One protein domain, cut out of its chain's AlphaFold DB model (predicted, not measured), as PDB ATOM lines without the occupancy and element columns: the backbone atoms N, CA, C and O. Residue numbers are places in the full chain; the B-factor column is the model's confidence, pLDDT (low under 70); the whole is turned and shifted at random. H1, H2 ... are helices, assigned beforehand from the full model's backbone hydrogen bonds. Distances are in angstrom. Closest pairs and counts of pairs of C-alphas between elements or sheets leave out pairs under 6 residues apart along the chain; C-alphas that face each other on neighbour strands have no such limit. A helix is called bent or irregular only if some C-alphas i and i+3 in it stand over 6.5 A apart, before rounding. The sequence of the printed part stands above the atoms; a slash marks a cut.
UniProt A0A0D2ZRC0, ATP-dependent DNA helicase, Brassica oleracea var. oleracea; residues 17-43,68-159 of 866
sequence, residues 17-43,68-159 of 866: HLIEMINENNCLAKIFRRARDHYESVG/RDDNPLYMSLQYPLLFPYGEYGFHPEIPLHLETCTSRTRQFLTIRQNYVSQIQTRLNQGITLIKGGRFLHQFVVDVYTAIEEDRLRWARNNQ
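AT A GLANCE: This is residues 17 to 43 and 68 to 159 of the 866 residues of the protein "ATP-dependent DNA helicase" of Brassica oleracea var. oleracea (UniProt A0A0D2ZRC0). This is a loose, spread-out set of helices: H1 and H2 meet near their ends as an L on one side, and on the other side the short H4 runs alongside the long H5, in the opposite direction. The small H3 lies between these two parts, and a long loop, residues 79 to 110, runs from it to H4, with residues 99 to 105 sticking out. Part of H2, residues 34 to 42, and the far end of H5, residues 152 to 157, stick out as well. The printed part has 119 residues with five named helices, in the order H1, H2, H3, H4, H5, and no named strand; its class is all helix. The whole is loose, with a radius of gyration of the C-alphas of 17.2 A, and the C-alphas span 55 by 41 by 25 A.

HOW THE PARTS SIT: H1, residues 17 to 25, is joined by a tight link of 1 residue to H2, residues 27 to 42. The two touch only at the corner by their link, and only just, with 3 pairs of C-alphas within 8 A; the closest C-alphas are those of Asn 23 and Lys 30, 6.3 A apart. Of H2, residues 29 to 30 alone touch H1. The lines of H1 and H2 stand at 83 degrees, about perpendicular. H3, residues 74 to 78, touches no helix. It is close to H2 but not clearly touching, and the closest C-alphas are those of Leu 28 and Leu 77, 6.7 A apart. H4, residues 111 to 119, and H5, residues 134 to 157, form a helical hairpin and only just touch, with 3 pairs of C-alphas within 8 A. Their closest C-alphas, those of Arg 112 and Ile 147, are 6.0 A apart. Of H5, residues 143 to 147 alone touch H4. The two run opposite ways at a shallow tilt of 13 degrees. H3 and H5 are only just apart, with 8.2 A between their closest C-alphas, and H3 and H4 are apart too. H1 and H2 are each apart from H4 and from H5, and H1 is apart from H3. In H1, H2, H3, H4 and H5 every pair of O i and N i+4 is within hydrogen-bond range.

IN THESE COORDINATES: H1 begins at C-alpha 17, at (44.945, 22.824, 7.654), and measures 12.0 A from first to last C-alpha. H2, Cys 27 to Val 42, is 22.3 A long, and its C-alpha 42 is at (17.022, 32.000, 11.064). H3, Tyr 74 to Gln 78, is 6.2 A long. Its centre is the nearest of the five to the mean of the C-alphas, at 6.0 A. H4, Ile 111 to Ile 119, is 12.6 A long. H5, Arg 134 to Asn 157, is the longest helix, with 24 residues and 34.4 A, and ends with C-alpha 157 at (36.563, 68.010, 3.906). No helix is bent or irregular.

THE WHOLE: The two C-alphas farthest apart are those of Gly 43 and Thr 102, at 59.1 A. Residues 44 to 67 are cut out and not printed, and C-alphas 43 and 68 are 29.0 A apart across this cut, which lies in the link from H2 to H3. The links from H3 to H4, 32 residues, and from H4 to H5, 14 residues, are long. Residues 34 to 43, 99 to 105 and 152 to 159 stand free; without them the body spans 43 by 31 by 24 A. The mean pLDDT of the printed part is 76.7, and 23 residues are under 70, among them residues 68 to 70, 97 to 105 and 123 to 126.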
ATOM      1  N   HIS A  17      44.115  22.198   6.620       85.19
ATOM      2  CA  HIS A  17      44.945  22.824   7.654       85.19
ATOM      3  C   HIS A  17      44.829  24.354   7.660       85.19
ATOM      4  O   HIS A  17      44.791  24.964   8.725       85.19
ATOM      5  N   LEU A  18      44.722  25.001   6.492       82.44
ATOM      6  CA  LEU A  18      44.497  26.450   6.421       82.44
ATOM      7  C   LEU A  18      43.136  26.844   7.010       82.44
ATOM      8  O   LEU A  18      43.033  27.847   7.721       82.44
ATOM      9  N   ILE A  19      42.092  26.057   6.738       82.31
ATOM     10  CA  ILE A  19      40.756  26.274   7.303       82.31
ATOM     11  C   ILE A  19      40.780  26.101   8.825       82.31
ATOM     12  O   ILE A  19      40.198  26.934   9.521       82.31
ATOM     13  N   GLU A  20      41.446  25.063   9.333       85.31
ATOM     14  CA  GLU A  20      41.640  24.814  10.768       85.31
ATOM     15  C   GLU A  20      42.411  25.961  11.428       85.31
ATOM     16  O   GLU A  20      41.911  26.566  12.374       85.31
ATOM     17  N   MET A  21      43.542  26.372  10.855       87.38
ATOM     18  CA  MET A  21      44.341  27.495  11.350       87.38
ATOM     19  C   MET A  21      43.516  28.788  11.452       87.38
ATOM     20  O   MET A  21      43.551  29.456  12.489       87.38
ATOM     21  N   ILE A  22      42.752  29.149  10.412       84.56
ATOM     22  CA  ILE A  22      41.873  30.333  10.441       84.56
ATOM     23  C   ILE A  22      40.775  30.154  11.495       84.56
ATOM     24  O   ILE A  22      40.472  31.089  12.237       84.56
ATOM     25  N   ASN A  23      40.183  28.961  11.578       81.94
ATOM     26  CA  ASN A  23      39.154  28.640  12.562       81.94
ATOM     27  C   ASN A  23      39.654  28.692  13.995       81.94
ATOM     28  O   ASN A  23      38.854  28.954  14.881       81.94
ATOM     29  N   GLU A  24      40.927  28.436  14.250       85.25
ATOM     30  CA  GLU A  24      41.495  28.474  15.591       85.25
ATOM     31  C   GLU A  24      41.918  29.888  15.973       85.25
ATOM     32  O   GLU A  24      41.608  30.347  17.077       85.25
ATOM     33  N   ASN A  25      42.547  30.608  15.046       84.62
ATOM     34  CA  ASN A  25      43.306  31.816  15.362       84.62
ATOM     35  C   ASN A  25      42.600  33.115  14.956       84.62
ATOM     36  O   ASN A  25      42.731  34.122  15.652       84.62
ATOM     37  N   ASN A  26      41.800  33.116  13.885       85.75
ATOM     38  CA  ASN A  26      41.189  34.339  13.369       85.75
ATOM     39  C   ASN A  26      39.813  34.590  14.014       85.75
ATOM     40  O   ASN A  26      38.791  34.011  13.630       85.75
ATOM     41  N   CYS A  27      39.764  35.480  15.007       81.25
ATOM     42  CA  CYS A  27      38.522  35.819  15.708       81.25
ATOM     43  C   CYS A  27      37.468  36.471  14.795       81.25
ATOM     44  O   CYS A  27      36.271  36.252  14.991       81.25
ATOM     45  N   LEU A  28      37.895  37.206  13.766       78.56
ATOM     46  CA  LEU A  28      37.009  37.864  12.808       78.56
ATOM     47  C   LEU A  28      36.324  36.840  11.902       78.56
ATOM     48  O   LEU A  28      35.108  36.890  11.720       78.56
ATOM     49  N   ALA A  29      37.083  35.861  11.407       79.69
ATOM     50  CA  ALA A  29      36.546  34.759  10.617       79.69
ATOM     51  C   ALA A  29      35.516  33.946  11.417       79.69
ATOM     52  O   ALA A  29      34.463  33.602  10.880       79.69
ATOM     53  N   LYS A  30      35.765  33.702  12.717       79.69
ATOM     54  CA  LYS A  30      34.791  33.059  13.620       79.69
ATOM     55  C   LYS A  30      33.494  33.863  13.731       79.69
ATOM     56  O   LYS A  30      32.417  33.281  13.655       79.69
ATOM     57  N   ILE A  31      33.582  35.181  13.921       75.88
ATOM     58  CA  ILE A  31      32.409  36.062  14.044       75.88
ATOM     59  C   ILE A  31      31.618  36.090  12.735       75.88
ATOM     60  O   ILE A  31      30.399  35.948  12.765       75.88
ATOM     61  N   PHE A  32      32.297  36.218  11.593       75.56
ATOM     62  CA  PHE A  32      31.642  36.248  10.287       75.56
ATOM     63  C   PHE A  32      30.953  34.919   9.960       75.56
ATOM     64  O   PHE A  32      29.811  34.920   9.509       75.56
ATOM     65  N   ARG A  33      31.603  33.782  10.251       75.56
ATOM     66  CA  ARG A  33      30.992  32.453  10.091       75.56
ATOM     67  C   ARG A  33      29.810  32.266  11.032       75.56
ATOM     68  O   ARG A  33      28.757  31.888  10.558       75.56
ATOM     69  N   ARG A  34      29.916  32.642  12.314       73.88
ATOM     70  CA  ARG A  34      28.765  32.627  13.238       73.88
ATOM     71  C   ARG A  34      27.613  33.491  12.745       73.88
ATOM     72  O   ARG A  34      26.472  33.077  12.880       73.88
ATOM     73  N   ALA A  35      27.898  34.673  12.200       69.75
ATOM     74  CA  ALA A  35      26.876  35.523  11.610       69.75
ATOM     75  C   ALA A  35      26.227  34.815  10.416       69.75
ATOM     76  O   ALA A  35      25.014  34.663  10.418       69.75
ATOM     77  N   ARG A  36      27.016  34.313   9.454       73.19
ATOM     78  CA  ARG A  36      26.529  33.524   8.311       73.19
ATOM     79  C   ARG A  36      25.674  32.336   8.762       73.19
ATOM     80  O   ARG A  36      24.553  32.214   8.301       73.19
ATOM     81  N   ASP A  37      26.173  31.515   9.678       76.75
ATOM     82  CA  ASP A  37      25.501  30.306  10.162       76.75
ATOM     83  C   ASP A  37      24.217  30.667  10.932       76.75
ATOM     84  O   ASP A  37      23.186  30.015  10.781       76.75
ATOM     85  N   HIS A  38      24.236  31.757  11.710       68.69
ATOM     86  CA  HIS A  38      23.041  32.310  12.344       68.69
ATOM     87  C   HIS A  38      22.027  32.790  11.295       68.69
ATOM     88  O   HIS A  38      20.848  32.466  11.406       68.69
ATOM     89  N   TYR A  39      22.468  33.482  10.241       62.72
ATOM     90  CA  TYR A  39      21.608  33.907   9.132       62.72
ATOM     91  C   TYR A  39      21.015  32.719   8.363       62.72
ATOM     92  O   TYR A  39      19.814  32.713   8.105       62.72
ATOM     93  N   GLU A  40      21.819  31.699   8.056       68.19
ATOM     94  CA  GLU A  40      21.373  30.455   7.417       68.19
ATOM     95  C   GLU A  40      20.370  29.691   8.301       68.19
ATOM     96  O   GLU A  40      19.444  29.071   7.783       68.19
ATOM     97  N   SER A  41      20.489  29.790   9.633       70.19
ATOM     98  CA  SER A  41      19.585  29.130  10.587       70.19
ATOM     99  C   SER A  41      18.252  29.851  10.842       70.19
ATOM    100  O   SER A  41      17.284  29.207  11.240       70.19
ATOM    101  N   VAL A  42      18.177  31.175  10.644       64.69
ATOM    102  CA  VAL A  42      17.022  32.000  11.064       64.69
ATOM    103  C   VAL A  42      15.929  32.107   9.988       64.69
ATOM    104  O   VAL A  42      14.823  32.546  10.293       64.69
ATOM    105  N   GLY A  43      16.170  31.665   8.749       51.50
ATOM    106  CA  GLY A  43      15.113  31.486   7.736       51.50
ATOM    107  C   GLY A  43      14.298  32.742   7.377       51.50
ATOM    108  O   GLY A  43      13.241  32.630   6.762       51.50
ATOM    109  N   ARG A  68      32.848  53.344   5.962       45.94
ATOM    110  CA  ARG A  68      34.080  53.348   6.782       45.94
ATOM    111  C   ARG A  68      35.241  52.438   6.319       45.94
ATOM    112  O   ARG A  68      35.586  51.473   6.995       45.94
ATOM    113  N   ASP A  69      35.965  52.876   5.285       50.88
ATOM    114  CA  ASP A  69      37.338  52.410   4.969       50.88
ATOM    115  C   ASP A  69      38.380  52.757   6.064       50.88
ATOM    116  O   ASP A  69      39.565  52.464   5.933       50.88
ATOM    117  N   ASP A  70      37.967  53.437   7.139       52.44
ATOM    118  CA  ASP A  70      38.785  53.777   8.308       52.44
ATOM    119  C   ASP A  70      38.639  52.769   9.458       52.44
ATOM    120  O   ASP A  70      39.234  52.974  10.516       52.44
ATOM    121  N   ASN A  71      37.873  51.683   9.275       70.88
ATOM    122  CA  ASN A  71      37.849  50.604  10.254       70.88
ATOM    123  C   ASN A  71      39.200  49.865  10.234       70.88
ATOM    124  O   ASN A  71      39.537  49.251   9.216       70.88
ATOM    125  N   PRO A  72      39.945  49.838  11.353       78.94
ATOM    126  CA  PRO A  72      41.236  49.161  11.424       78.94
ATOM    127  C   PRO A  72      41.194  47.682  11.025       78.94
ATOM    128  O   PRO A  72      42.205  47.140  10.601       78.94
ATOM    129  N   LEU A  73      40.045  47.016  11.135       80.06
ATOM    130  CA  LEU A  73      39.906  45.588  10.836       80.06
ATOM    131  C   LEU A  73      39.597  45.292   9.360       80.06
ATOM    132  O   LEU A  73      39.547  44.126   8.981       80.06
ATOM    133  N   TYR A  74      39.395  46.314   8.520       81.12
ATOM    134  CA  TYR A  74      38.972  46.138   7.126       81.12
ATOM    135  C   TYR A  74      39.945  45.274   6.308       81.12
ATOM    136  O   TYR A  74      39.535  44.275   5.717       81.12
ATOM    137  N   MET A  75      41.242  45.599   6.322       82.88
ATOM    138  CA  MET A  75      42.247  44.845   5.555       82.88
ATOM    139  C   MET A  75      42.361  43.389   6.022       82.88
ATOM    140  O   MET A  75      42.488  42.485   5.202       82.88
ATOM    141  N   SER A  76      42.249  43.143   7.324       83.19
ATOM    142  CA  SER A  76      42.362  41.799   7.903       83.19
ATOM    143  C   SER A  76      41.111  40.949   7.681       83.19
ATOM    144  O   SER A  76      41.201  39.726   7.609       83.19
ATOM    145  N   LEU A  77      39.947  41.591   7.525       80.50
ATOM    146  CA  LEU A  77      38.706  40.949   7.080       80.50
ATOM    147  C   LEU A  77      38.755  40.575   5.596       80.50
ATOM    148  O   LEU A  77      38.313  39.490   5.231       80.50
ATOM    149  N   GLN A  78      39.287  41.465   4.756       81.88
ATOM    150  CA  GLN A  78      39.380  41.258   3.310       81.88
ATOM    151  C   GLN A  78      40.459  40.227   2.944       81.88
ATOM    152  O   GLN A  78      40.286  39.445   2.010       81.88
ATOM    153  N   TYR A  79      41.561  40.197   3.702       86.12
ATOM    154  CA  TYR A  79      42.729  39.354   3.442       86.12
ATOM    155  C   TYR A  79      43.066  38.423   4.624       86.12
ATOM    156  O   TYR A  79      44.189  38.458   5.132       86.12
ATOM    157  N   PRO A  80      42.154  37.528   5.053       83.00
ATOM    158  CA  PRO A  80      42.348  36.690   6.243       83.00
ATOM    159  C   PRO A  80      43.520  35.704   6.119       83.00
ATOM    160  O   PRO A  80      44.018  35.219   7.129       83.00
ATOM    161  N   LEU A  81      43.979  35.411   4.896       82.94
ATOM    162  CA  LEU A  81      45.176  34.600   4.641       82.94
ATOM    163  C   LEU A  81      46.487  35.385   4.808       82.94
ATOM    164  O   LEU A  81      47.500  34.793   5.163       82.94
ATOM    165  N   LEU A  82      46.477  36.699   4.556       84.38
ATOM    166  CA  LEU A  82      47.631  37.568   4.822       84.38
ATOM    167  C   LEU A  82      47.695  37.968   6.304       84.38
ATOM    168  O   LEU A  82      48.784  38.228   6.810       84.38
ATOM    169  N   PHE A  83      46.540  37.964   6.980       86.88
ATOM    170  CA  PHE A  83      46.344  38.347   8.381       86.88
ATOM    171  C   PHE A  83      45.659  37.216   9.178       86.88
ATOM    172  O   PHE A  83      44.500  37.348   9.595       86.88
ATOM    173  N   PRO A  84      46.329  36.062   9.372       82.94
ATOM    174  CA  PRO A  84      45.719  34.864   9.958       82.94
ATOM    175  C   PRO A  84      45.284  35.045  11.416       82.94
ATOM    176  O   PRO A  84      44.427  34.302  11.890       82.94
ATOM    177  N   TYR A  85      45.811  36.051  12.115       84.38
ATOM    178  CA  TYR A  85      45.443  36.371  13.496       84.38
ATOM    179  C   TYR A  85      44.390  37.483  13.598       84.38
ATOM    180  O   TYR A  85      43.962  37.823  14.699       84.38
ATOM    181  N   GLY A  86      43.950  38.047  12.466       78.62
ATOM    182  CA  GLY A  86      43.031  39.182  12.447       78.62
ATOM    183  C   GLY A  86      43.661  40.449  13.030       78.62
ATOM    184  O   GLY A  86      43.009  41.142  13.809       78.62
ATOM    185  N   GLU A  87      44.928  40.730  12.700       84.12
ATOM    186  CA  GLU A  87      45.651  41.886  13.235       84.12
ATOM    187  C   GLU A  87      44.934  43.213  12.940       84.12
ATOM    188  O   GLU A  87      44.218  43.357  11.950       84.12
ATOM    189  N   TYR A  88      45.144  44.225  13.781       81.25
ATOM    190  CA  TYR A  88      44.638  45.568  13.511       81.25
ATOM    191  C   TYR A  88      45.464  46.251  12.410       81.25
ATOM    192  O   TYR A  88      46.688  46.346  12.495       81.25
ATOM    193  N   GLY A  89      44.778  46.762  11.391       81.50
ATOM    194  CA  GLY A  89      45.322  47.638  10.360       81.50
ATOM    195  C   GLY A  89      45.480  49.086  10.836       81.50
ATOM    196  O   GLY A  89      45.719  49.372  12.008       81.50
ATOM    197  N   PHE A  90      45.392  50.042   9.910       84.00
ATOM    198  CA  PHE A  90      45.578  51.459  10.237       84.00
ATOM    199  C   PHE A  90      44.451  52.032  11.107       84.00
ATOM    200  O   PHE A  90      43.276  51.848  10.810       84.00
ATOM    201  N   HIS A  91      44.835  52.807  12.127       82.25
ATOM    202  CA  HIS A  91      43.951  53.652  12.923       82.25
ATOM    203  C   HIS A  91      44.523  55.085  12.995       82.25
ATOM    204  O   HIS A  91      45.737  55.233  13.175       82.25
ATOM    205  N   PRO A  92      43.698  56.149  12.895       78.38
ATOM    206  CA  PRO A  92      44.175  57.538  12.895       78.38
ATOM    207  C   PRO A  92      44.958  57.963  14.145       78.38
ATOM    208  O   PRO A  92      45.763  58.888  14.078       78.38
ATOM    209  N   GLU A  93      44.739  57.288  15.275       82.12
ATOM    210  CA  GLU A  93      45.340  57.629  16.573       82.12
ATOM    211  C   GLU A  93      46.615  56.828  16.896       82.12
ATOM    212  O   GLU A  93      47.070  56.823  18.038       82.12
ATOM    213  N   ILE A  94      47.227  56.150  15.916       83.06
ATOM    214  CA  ILE A  94      48.505  55.449  16.126       83.06
ATOM    215  C   ILE A  94      49.617  56.478  16.423       83.06
ATOM    216  O   ILE A  94      49.904  57.319  15.559       83.06
ATOM    217  N   PRO A  95      50.281  56.436  17.597       80.88
ATOM    218  CA  PRO A  95      51.307  57.412  17.956       80.88
ATOM    219  C   PRO A  95      52.546  57.323  17.058       80.88
ATOM    220  O   PRO A  95      53.065  56.239  16.790       80.88
ATOM    221  N   LEU A  96      53.075  58.472  16.635       79.31
ATOM    222  CA  LEU A  96      54.329  58.542  15.888       79.31
ATOM    223  C   LEU A  96      55.523  58.521  16.856       79.31
ATOM    224  O   LEU A  96      55.844  59.541  17.461       79.31
ATOM    225  N   HIS A  97      56.219  57.388  16.961       69.00
ATOM    226  CA  HIS A  97      57.500  57.306  17.672       69.00
ATOM    227  C   HIS A  97      58.658  57.608  16.712       69.00
ATOM    228  O   HIS A  97      58.887  56.874  15.753       69.00
ATOM    229  N   LEU A  98      59.378  58.707  16.951       63.62
ATOM    230  CA  LEU A  98      60.616  59.051  16.247       63.62
ATOM    231  C   LEU A  98      61.790  58.889  17.216       63.62
ATOM    232  O   LEU A  98      61.803  59.534  18.260       63.62
ATOM    233  N   GLU A  99      62.793  58.089  16.846       57.78
ATOM    234  CA  GLU A  99      64.052  57.951  17.608       57.78
ATOM    235  C   GLU A  99      64.846  59.270  17.666       57.78
ATOM    236  O   GLU A  99      65.651  59.491  18.564       57.78
ATOM    237  N   THR A 100      64.584  60.182  16.723       51.00
ATOM    238  CA  THR A 100      65.138  61.537  16.695       51.00
ATOM    239  C   THR A 100      64.018  62.545  16.960       51.00
ATOM    240  O   THR A 100      63.110  62.737  16.150       51.00
ATOM    241  N   CYS A 101      64.041  63.175  18.135       46.91
ATOM    242  CA  CYS A 101      63.032  64.133  18.586       46.91
ATOM    243  C   CYS A 101      62.974  65.408  17.722       46.91
ATOM    244  O   CYS A 101      63.435  66.455  18.159       46.91
ATOM    245  N   THR A 102      62.352  65.377  16.540       48.69
ATOM    246  CA  THR A 102      61.925  66.595  15.822       48.69
ATOM    247  C   THR A 102      60.754  66.335  14.865       48.69
ATOM    248  O   THR A 102      60.892  66.456  13.650       48.69
ATOM    249  N   SER A 103      59.556  66.062  15.383       46.88
ATOM    250  CA  SER A 103      58.324  66.433  14.667       46.88
ATOM    251  C   SER A 103      57.650  67.549  15.455       46.88
ATOM    252  O   SER A 103      56.865  67.300  16.360       46.88
ATOM    253  N   ARG A 104      57.981  68.808  15.138       53.72
ATOM    254  CA  ARG A 104      57.369  69.991  15.779       53.72
ATOM    255  C   ARG A 104      55.866  70.141  15.475       53.72
ATOM    256  O   ARG A 104      55.248  71.058  15.997       53.72
ATOM    257  N   THR A 105      55.284  69.303  14.611       57.25
ATOM    258  CA  THR A 105      53.967  69.564  14.006       57.25
ATOM    259  C   THR A 105      53.007  68.374  13.944       57.25
ATOM    260  O   THR A 105      51.827  68.602  13.691       57.25
ATOM    261  N   ARG A 106      53.442  67.121  14.159       70.38
ATOM    262  CA  ARG A 106      52.557  65.947  14.007       70.38
ATOM    263  C   ARG A 106      52.799  64.868  15.062       70.38
ATOM    264  O   ARG A 106      53.925  64.392  15.175       70.38
ATOM    265  N   GLN A 107      51.722  64.485  15.759       76.75
ATOM    266  CA  GLN A 107      51.699  63.525  16.879       76.75
ATOM    267  C   GLN A 107      51.388  62.075  16.453       76.75
ATOM    268  O   GLN A 107      51.874  61.139  17.080       76.75
ATOM    269  N   PHE A 108      50.629  61.887  15.369       83.19
ATOM    270  CA  PHE A 108      50.180  60.570  14.903       83.19
ATOM    271  C   PHE A 108      50.818  60.160  13.568       83.19
ATOM    272  O   PHE A 108      51.322  60.990  12.793       83.19
ATOM    273  N   LEU A 109      50.834  58.852  13.325       83.06
ATOM    274  CA  LEU A 109      51.367  58.211  12.129       83.06
ATOM    275  C   LEU A 109      50.352  58.317  10.975       83.06
ATOM    276  O   LEU A 109      49.149  58.260  11.198       83.06
ATOM    277  N   THR A 110      50.806  58.503   9.731       84.00
ATOM    278  CA  THR A 110      49.873  58.599   8.588       84.00
ATOM    279  C   THR A 110      49.552  57.231   7.999       84.00
ATOM    280  O   THR A 110      50.405  56.344   8.016       84.00
ATOM    281  N   ILE A 111      48.379  57.083   7.368       85.31
ATOM    282  CA  ILE A 111      47.964  55.838   6.693       85.31
ATOM    283  C   ILE A 111      49.055  55.285   5.765       85.31
ATOM    284  O   ILE A 111      49.424  54.115   5.845       85.31
ATOM    285  N   ARG A 112      49.680  56.168   4.973       87.19
ATOM    286  CA  ARG A 112      50.810  55.827   4.102       87.19
ATOM    287  C   ARG A 112      52.001  55.281   4.879       87.19
ATOM    288  O   ARG A 112      52.578  54.284   4.469       87.19
ATOM    289  N   GLN A 113      52.414  55.944   5.960       85.00
ATOM    290  CA  GLN A 113      53.570  55.498   6.737       85.00
ATOM    291  C   GLN A 113      53.331  54.126   7.361       85.00
ATOM    292  O   GLN A 113      54.269  53.336   7.400       85.00
ATOM    293  N   ASN A 114      52.097  53.834   7.787       85.62
ATOM    294  CA  ASN A 114      51.762  52.541   8.373       85.62
ATOM    295  C   ASN A 114      51.959  51.435   7.335       85.62
ATOM    296  O   ASN A 114      52.804  50.562   7.513       85.62
ATOM    297  N   TYR A 115      51.280  51.537   6.192       86.56
ATOM    298  CA  TYR A 115      51.376  50.513   5.155       86.56
ATOM    299  C   TYR A 115      52.765  50.427   4.514       86.56
ATOM    300  O   TYR A 115      53.262  49.328   4.290       86.56
ATOM    301  N   VAL A 116      53.461  51.553   4.301       83.25
ATOM    302  CA  VAL A 116      54.868  51.541   3.852       83.25
ATOM    303  C   VAL A 116      55.742  50.763   4.833       83.25
ATOM    304  O   VAL A 116      56.612  50.010   4.403       83.25
ATOM    305  N   SER A 117      55.510  50.918   6.137       80.44
ATOM    306  CA  SER A 117      56.281  50.208   7.156       80.44
ATOM    307  C   SER A 117      56.014  48.701   7.185       80.44
ATOM    308  O   SER A 117      56.914  47.975   7.596       80.44
ATOM    309  N   GLN A 118      54.832  48.251   6.750       80.19
ATOM    310  CA  GLN A 118      54.461  46.833   6.659       80.19
ATOM    311  C   GLN A 118      54.988  46.181   5.375       80.19
ATOM    312  O   GLN A 118      55.393  45.025   5.387       80.19
ATOM    313  N   ILE A 119      55.002  46.928   4.266       81.75
ATOM    314  CA  ILE A 119      55.462  46.438   2.958       81.75
ATOM    315  C   ILE A 119      56.996  46.384   2.886       81.75
ATOM    316  O   ILE A 119      57.561  45.560   2.172       81.75
ATOM    317  N   GLN A 120      57.700  47.274   3.591       76.94
ATOM    318  CA  GLN A 120      59.162  47.284   3.590       76.94
ATOM    319  C   GLN A 120      59.742  46.050   4.291       76.94
ATOM    320  O   GLN A 120      59.570  45.874   5.493       76.94
ATOM    321  N   THR A 121      60.526  45.262   3.555       71.00
ATOM    322  CA  THR A 121      61.262  44.116   4.096       71.00
ATOM    323  C   THR A 121      62.237  44.539   5.195       71.00
ATOM    324  O   THR A 121      63.101  45.394   4.981       71.00
ATOM    325  N   ARG A 122      62.135  43.902   6.366       71.00
ATOM    326  CA  ARG A 122      63.080  44.036   7.484       71.00
ATOM    327  C   ARG A 122      63.484  42.654   7.977       71.00
ATOM    328  O   ARG A 122      62.644  41.771   8.076       71.00
ATOM    329  N   LEU A 123      64.756  42.497   8.343       65.38
ATOM    330  CA  LEU A 123      65.325  41.211   8.775       65.38
ATOM    331  C   LEU A 123      64.634  40.610  10.012       65.38
ATOM    332  O   LEU A 123      64.597  39.396  10.154       65.38
ATOM    333  N   ASN A 124      64.061  41.454  10.874       68.50
ATOM    334  CA  ASN A 124      63.504  41.048  12.168       68.50
ATOM    335  C   ASN A 124      61.963  41.015  12.184       68.50
ATOM    336  O   ASN A 124      61.366  41.064  13.257       68.50
ATOM    337  N   GLN A 125      61.302  41.018  11.021       69.81
ATOM    338  CA  GLN A 125      59.837  41.028  10.914       69.81
ATOM    339  C   GLN A 125      59.336  39.895  10.013       69.81
ATOM    340  O   GLN A 125      60.053  39.417   9.136       69.81
ATOM    341  N   GLY A 126      58.096  39.462  10.246       68.88
ATOM    342  CA  GLY A 126      57.449  38.431   9.438       68.88
ATOM    343  C   GLY A 126      57.321  38.851   7.972       68.88
ATOM    344  O   GLY A 126      57.004  39.997   7.665       68.88
ATOM    345  N   ILE A 127      57.549  37.900   7.065       75.38
ATOM    346  CA  ILE A 127      57.561  38.110   5.607       75.38
ATOM    347  C   ILE A 127      56.304  37.567   4.908       75.38
ATOM    348  O   ILE A 127      56.267  37.466   3.684       75.38
ATOM    349  N   THR A 128      55.263  37.216   5.670       81.19
ATOM    350  CA  THR A 128      54.003  36.643   5.161       81.19
ATOM    351  C   THR A 128      53.366  37.527   4.093       81.19
ATOM    352  O   THR A 128      53.018  37.044   3.020       81.19
ATOM    353  N   LEU A 129      53.290  38.837   4.354       82.06
ATOM    354  CA  LEU A 129      52.701  39.807   3.436       82.06
ATOM    355  C   LEU A 129      53.445  39.839   2.091       82.06
ATOM    356  O   LEU A 129      52.828  39.713   1.036       82.06
ATOM    357  N   ILE A 130      54.777  39.948   2.122       79.31
ATOM    358  CA  ILE A 130      55.603  40.048   0.908       79.31
ATOM    359  C   ILE A 130      55.691  38.729   0.124       79.31
ATOM    360  O   ILE A 130      55.996  38.744  -1.064       79.31
ATOM    361  N   LYS A 131      55.376  37.592   0.757       79.38
ATOM    362  CA  LYS A 131      55.275  36.275   0.107       79.38
ATOM    363  C   LYS A 131      53.894  35.984  -0.489       79.38
ATOM    364  O   LYS A 131      53.683  34.905  -1.030       79.38
ATOM    365  N   GLY A 132      52.958  36.933  -0.431       78.25
ATOM    366  CA  GLY A 132      51.601  36.755  -0.954       78.25
ATOM    367  C   GLY A 132      51.495  36.669  -2.485       78.25
ATOM    368  O   GLY A 132      50.427  36.328  -2.997       78.25
ATOM    369  N   GLY A 133      52.552  36.997  -3.240       82.38
ATOM    370  CA  GLY A 133      52.554  37.002  -4.710       82.38
ATOM    371  C   GLY A 133      51.389  37.810  -5.290       82.38
ATOM    372  O   GLY A 133      51.208  38.986  -4.985       82.38
ATOM    373  N   ARG A 134      50.501  37.180  -6.063       77.12
ATOM    374  CA  ARG A 134      49.297  37.863  -6.580       77.12
ATOM    375  C   ARG A 134      48.355  38.408  -5.495       77.12
ATOM    376  O   ARG A 134      47.698  39.415  -5.740       77.12
ATOM    377  N   PHE A 135      48.296  37.800  -4.306       81.62
ATOM    378  CA  PHE A 135      47.541  38.380  -3.186       81.62
ATOM    379  C   PHE A 135      48.186  39.679  -2.693       81.62
ATOM    380  O   PHE A 135      47.470  40.628  -2.379       81.62
ATOM    381  N   LEU A 136      49.524  39.763  -2.700       85.12
ATOM    382  CA  LEU A 136      50.235  41.012  -2.421       85.12
ATOM    383  C   LEU A 136      49.881  42.076  -3.467       85.12
ATOM    384  O   LEU A 136      49.687  43.228  -3.098       85.12
ATOM    385  N   HIS A 137      49.743  41.711  -4.747       84.19
ATOM    386  CA  HIS A 137      49.369  42.661  -5.806       84.19
ATOM    387  C   HIS A 137      48.016  43.313  -5.542       84.19
ATOM    388  O   HIS A 137      47.893  44.532  -5.648       84.19
ATOM    389  N   GLN A 138      47.016  42.509  -5.186       83.44
ATOM    390  CA  GLN A 138      45.691  43.024  -4.859       83.44
ATOM    391  C   GLN A 138      45.740  43.893  -3.596       83.44
ATOM    392  O   GLN A 138      45.263  45.026  -3.605       83.44
ATOM    393  N   PHE A 139      46.433  43.417  -2.556       86.94
ATOM    394  CA  PHE A 139      46.611  44.153  -1.309       86.94
ATOM    395  C   PHE A 139      47.255  45.533  -1.519       86.94
ATOM    396  O   PHE A 139      46.774  46.525  -0.978       86.94
ATOM    397  N   VAL A 140      48.323  45.643  -2.319       87.12
ATOM    398  CA  VAL A 140      49.023  46.928  -2.519       87.12
ATOM    399  C   VAL A 140      48.206  47.919  -3.349       87.12
ATOM    400  O   VAL A 140      48.337  49.129  -3.149       87.12
ATOM    401  N   VAL A 141      47.352  47.426  -4.252       84.62
ATOM    402  CA  VAL A 141      46.395  48.251  -5.005       84.62
ATOM    403  C   VAL A 141      45.319  48.794  -4.065       84.62
ATOM    404  O   VAL A 141      45.071  50.003  -4.064       84.62
ATOM    405  N   ASP A 142      44.749  47.956  -3.202       84.00
ATOM    406  CA  ASP A 142      43.751  48.378  -2.212       84.00
ATOM    407  C   ASP A 142      44.336  49.355  -1.184       84.00
ATOM    408  O   ASP A 142      43.725  50.376  -0.868       84.00
ATOM    409  N   VAL A 143      45.561  49.107  -0.712       85.94
ATOM    410  CA  VAL A 143      46.302  50.021   0.169       85.94
ATOM    411  C   VAL A 143      46.495  51.385  -0.482       85.94
ATOM    412  O   VAL A 143      46.227  52.412   0.146       85.94
ATOM    413  N   TYR A 144      46.961  51.425  -1.734       85.94
ATOM    414  CA  TYR A 144      47.140  52.693  -2.437       85.94
ATOM    415  C   TYR A 144      45.801  53.411  -2.639       85.94
ATOM    416  O   TYR A 144      45.730  54.627  -2.464       85.94
ATOM    417  N   THR A 145      44.733  52.665  -2.924       81.88
ATOM    418  CA  THR A 145      43.376  53.203  -3.064       81.88
ATOM    419  C   THR A 145      42.888  53.827  -1.756       81.88
ATOM    420  O   THR A 145      42.403  54.955  -1.771       81.88
ATOM    421  N   ALA A 146      43.121  53.179  -0.610       82.56
ATOM    422  CA  ALA A 146      42.814  53.739   0.708       82.56
ATOM    423  C   ALA A 146      43.632  55.011   1.018       82.56
ATOM    424  O   ALA A 146      43.101  55.982   1.557       82.56
ATOM    425  N   ILE A 147      44.920  55.042   0.647       84.12
ATOM    426  CA  ILE A 147      45.778  56.232   0.797       84.12
ATOM    427  C   ILE A 147      45.276  57.385  -0.085       84.12
ATOM    428  O   ILE A 147      45.260  58.538   0.350       84.12
ATOM    429  N   GLU A 148      44.892  57.106  -1.330       81.06
ATOM    430  CA  GLU A 148      44.340  58.110  -2.241       81.06
ATOM    431  C   GLU A 148      42.988  58.628  -1.768       81.06
ATOM    432  O   GLU A 148      42.773  59.838  -1.787       81.06
ATOM    433  N   GLU A 149      42.105  57.749  -1.302       78.81
ATOM    434  CA  GLU A 149      40.804  58.138  -0.770       78.81
ATOM    435  C   GLU A 149      40.951  58.997   0.493       78.81
ATOM    436  O   GLU A 149      40.231  59.979   0.628       78.81
ATOM    437  N   ASP A 150      41.938  58.748   1.362       81.25
ATOM    438  CA  ASP A 150      42.268  59.647   2.483       81.25
ATOM    439  C   ASP A 150      42.718  61.039   1.994       81.25
ATOM    440  O   ASP A 150      42.233  62.074   2.464       81.25
ATOM    441  N   ARG A 151      43.584  61.094   0.973       82.19
ATOM    442  CA  ARG A 151      44.019  62.362   0.359       82.19
ATOM    443  C   ARG A 151      42.856  63.120  -0.290       82.19
ATOM    444  O   ARG A 151      42.788  64.347  -0.176       82.19
ATOM    445  N   LEU A 152      41.955  62.413  -0.973       77.81
ATOM    446  CA  LEU A 152      40.757  62.983  -1.593       77.81
ATOM    447  C   LEU A 152      39.748  63.426  -0.534       77.81
ATOM    448  O   LEU A 152      39.209  64.522  -0.637       77.81
ATOM    449  N   ARG A 153      39.541  62.634   0.520       77.75
ATOM    450  CA  ARG A 153      38.701  62.971   1.674       77.75
ATOM    451  C   ARG A 153      39.206  64.228   2.364       77.75
ATOM    452  O   ARG A 153      38.403  65.106   2.667       77.75
ATOM    453  N   TRP A 154      40.520  64.378   2.540       78.25
ATOM    454  CA  TRP A 154      41.097  65.628   3.026       78.25
ATOM    455  C   TRP A 154      40.743  66.796   2.099       78.25
ATOM    456  O   TRP A 154      40.266  67.823   2.581       78.25
ATOM    457  N   ALA A 155      40.892  66.638   0.780       72.69
ATOM    458  CA  ALA A 155      40.521  67.678  -0.179       72.69
ATOM    459  C   ALA A 155      39.015  68.012  -0.138       72.69
ATOM    460  O   ALA A 155      38.671  69.193  -0.177       72.69
ATOM    461  N   ARG A 156      38.125  67.016   0.006       70.69
ATOM    462  CA  ARG A 156      36.665  67.197   0.153       70.69
ATOM    463  C   ARG A 156      36.303  67.912   1.458       70.69
ATOM    464  O   ARG A 156      35.504  68.842   1.448       70.69
ATOM    465  N   ASN A 157      36.917  67.517   2.571       73.06
ATOM    466  CA  ASN A 157      36.563  68.010   3.906       73.06
ATOM    467  C   ASN A 157      37.204  69.365   4.241       73.06
ATOM    468  O   ASN A 157      36.698  70.088   5.092       73.06
ATOM    469  N   ASN A 158      38.294  69.742   3.566       73.31
ATOM    470  CA  ASN A 158      39.003  71.007   3.795       73.31
ATOM    471  C   ASN A 158      38.677  72.078   2.739       73.31
ATOM    472  O   ASN A 158      39.408  73.062   2.604       73.31
ATOM    473  N   GLN A 159      37.557  71.935   2.022       67.69
ATOM    474  CA  GLN A 159      37.069  72.937   1.064       67.69
ATOM    475  C   GLN A 159      36.851  74.320   1.700       67.69
ATOM    476  O   GLN A 159      36.991  75.332   1.023       67.69
TER     477      GLN A 159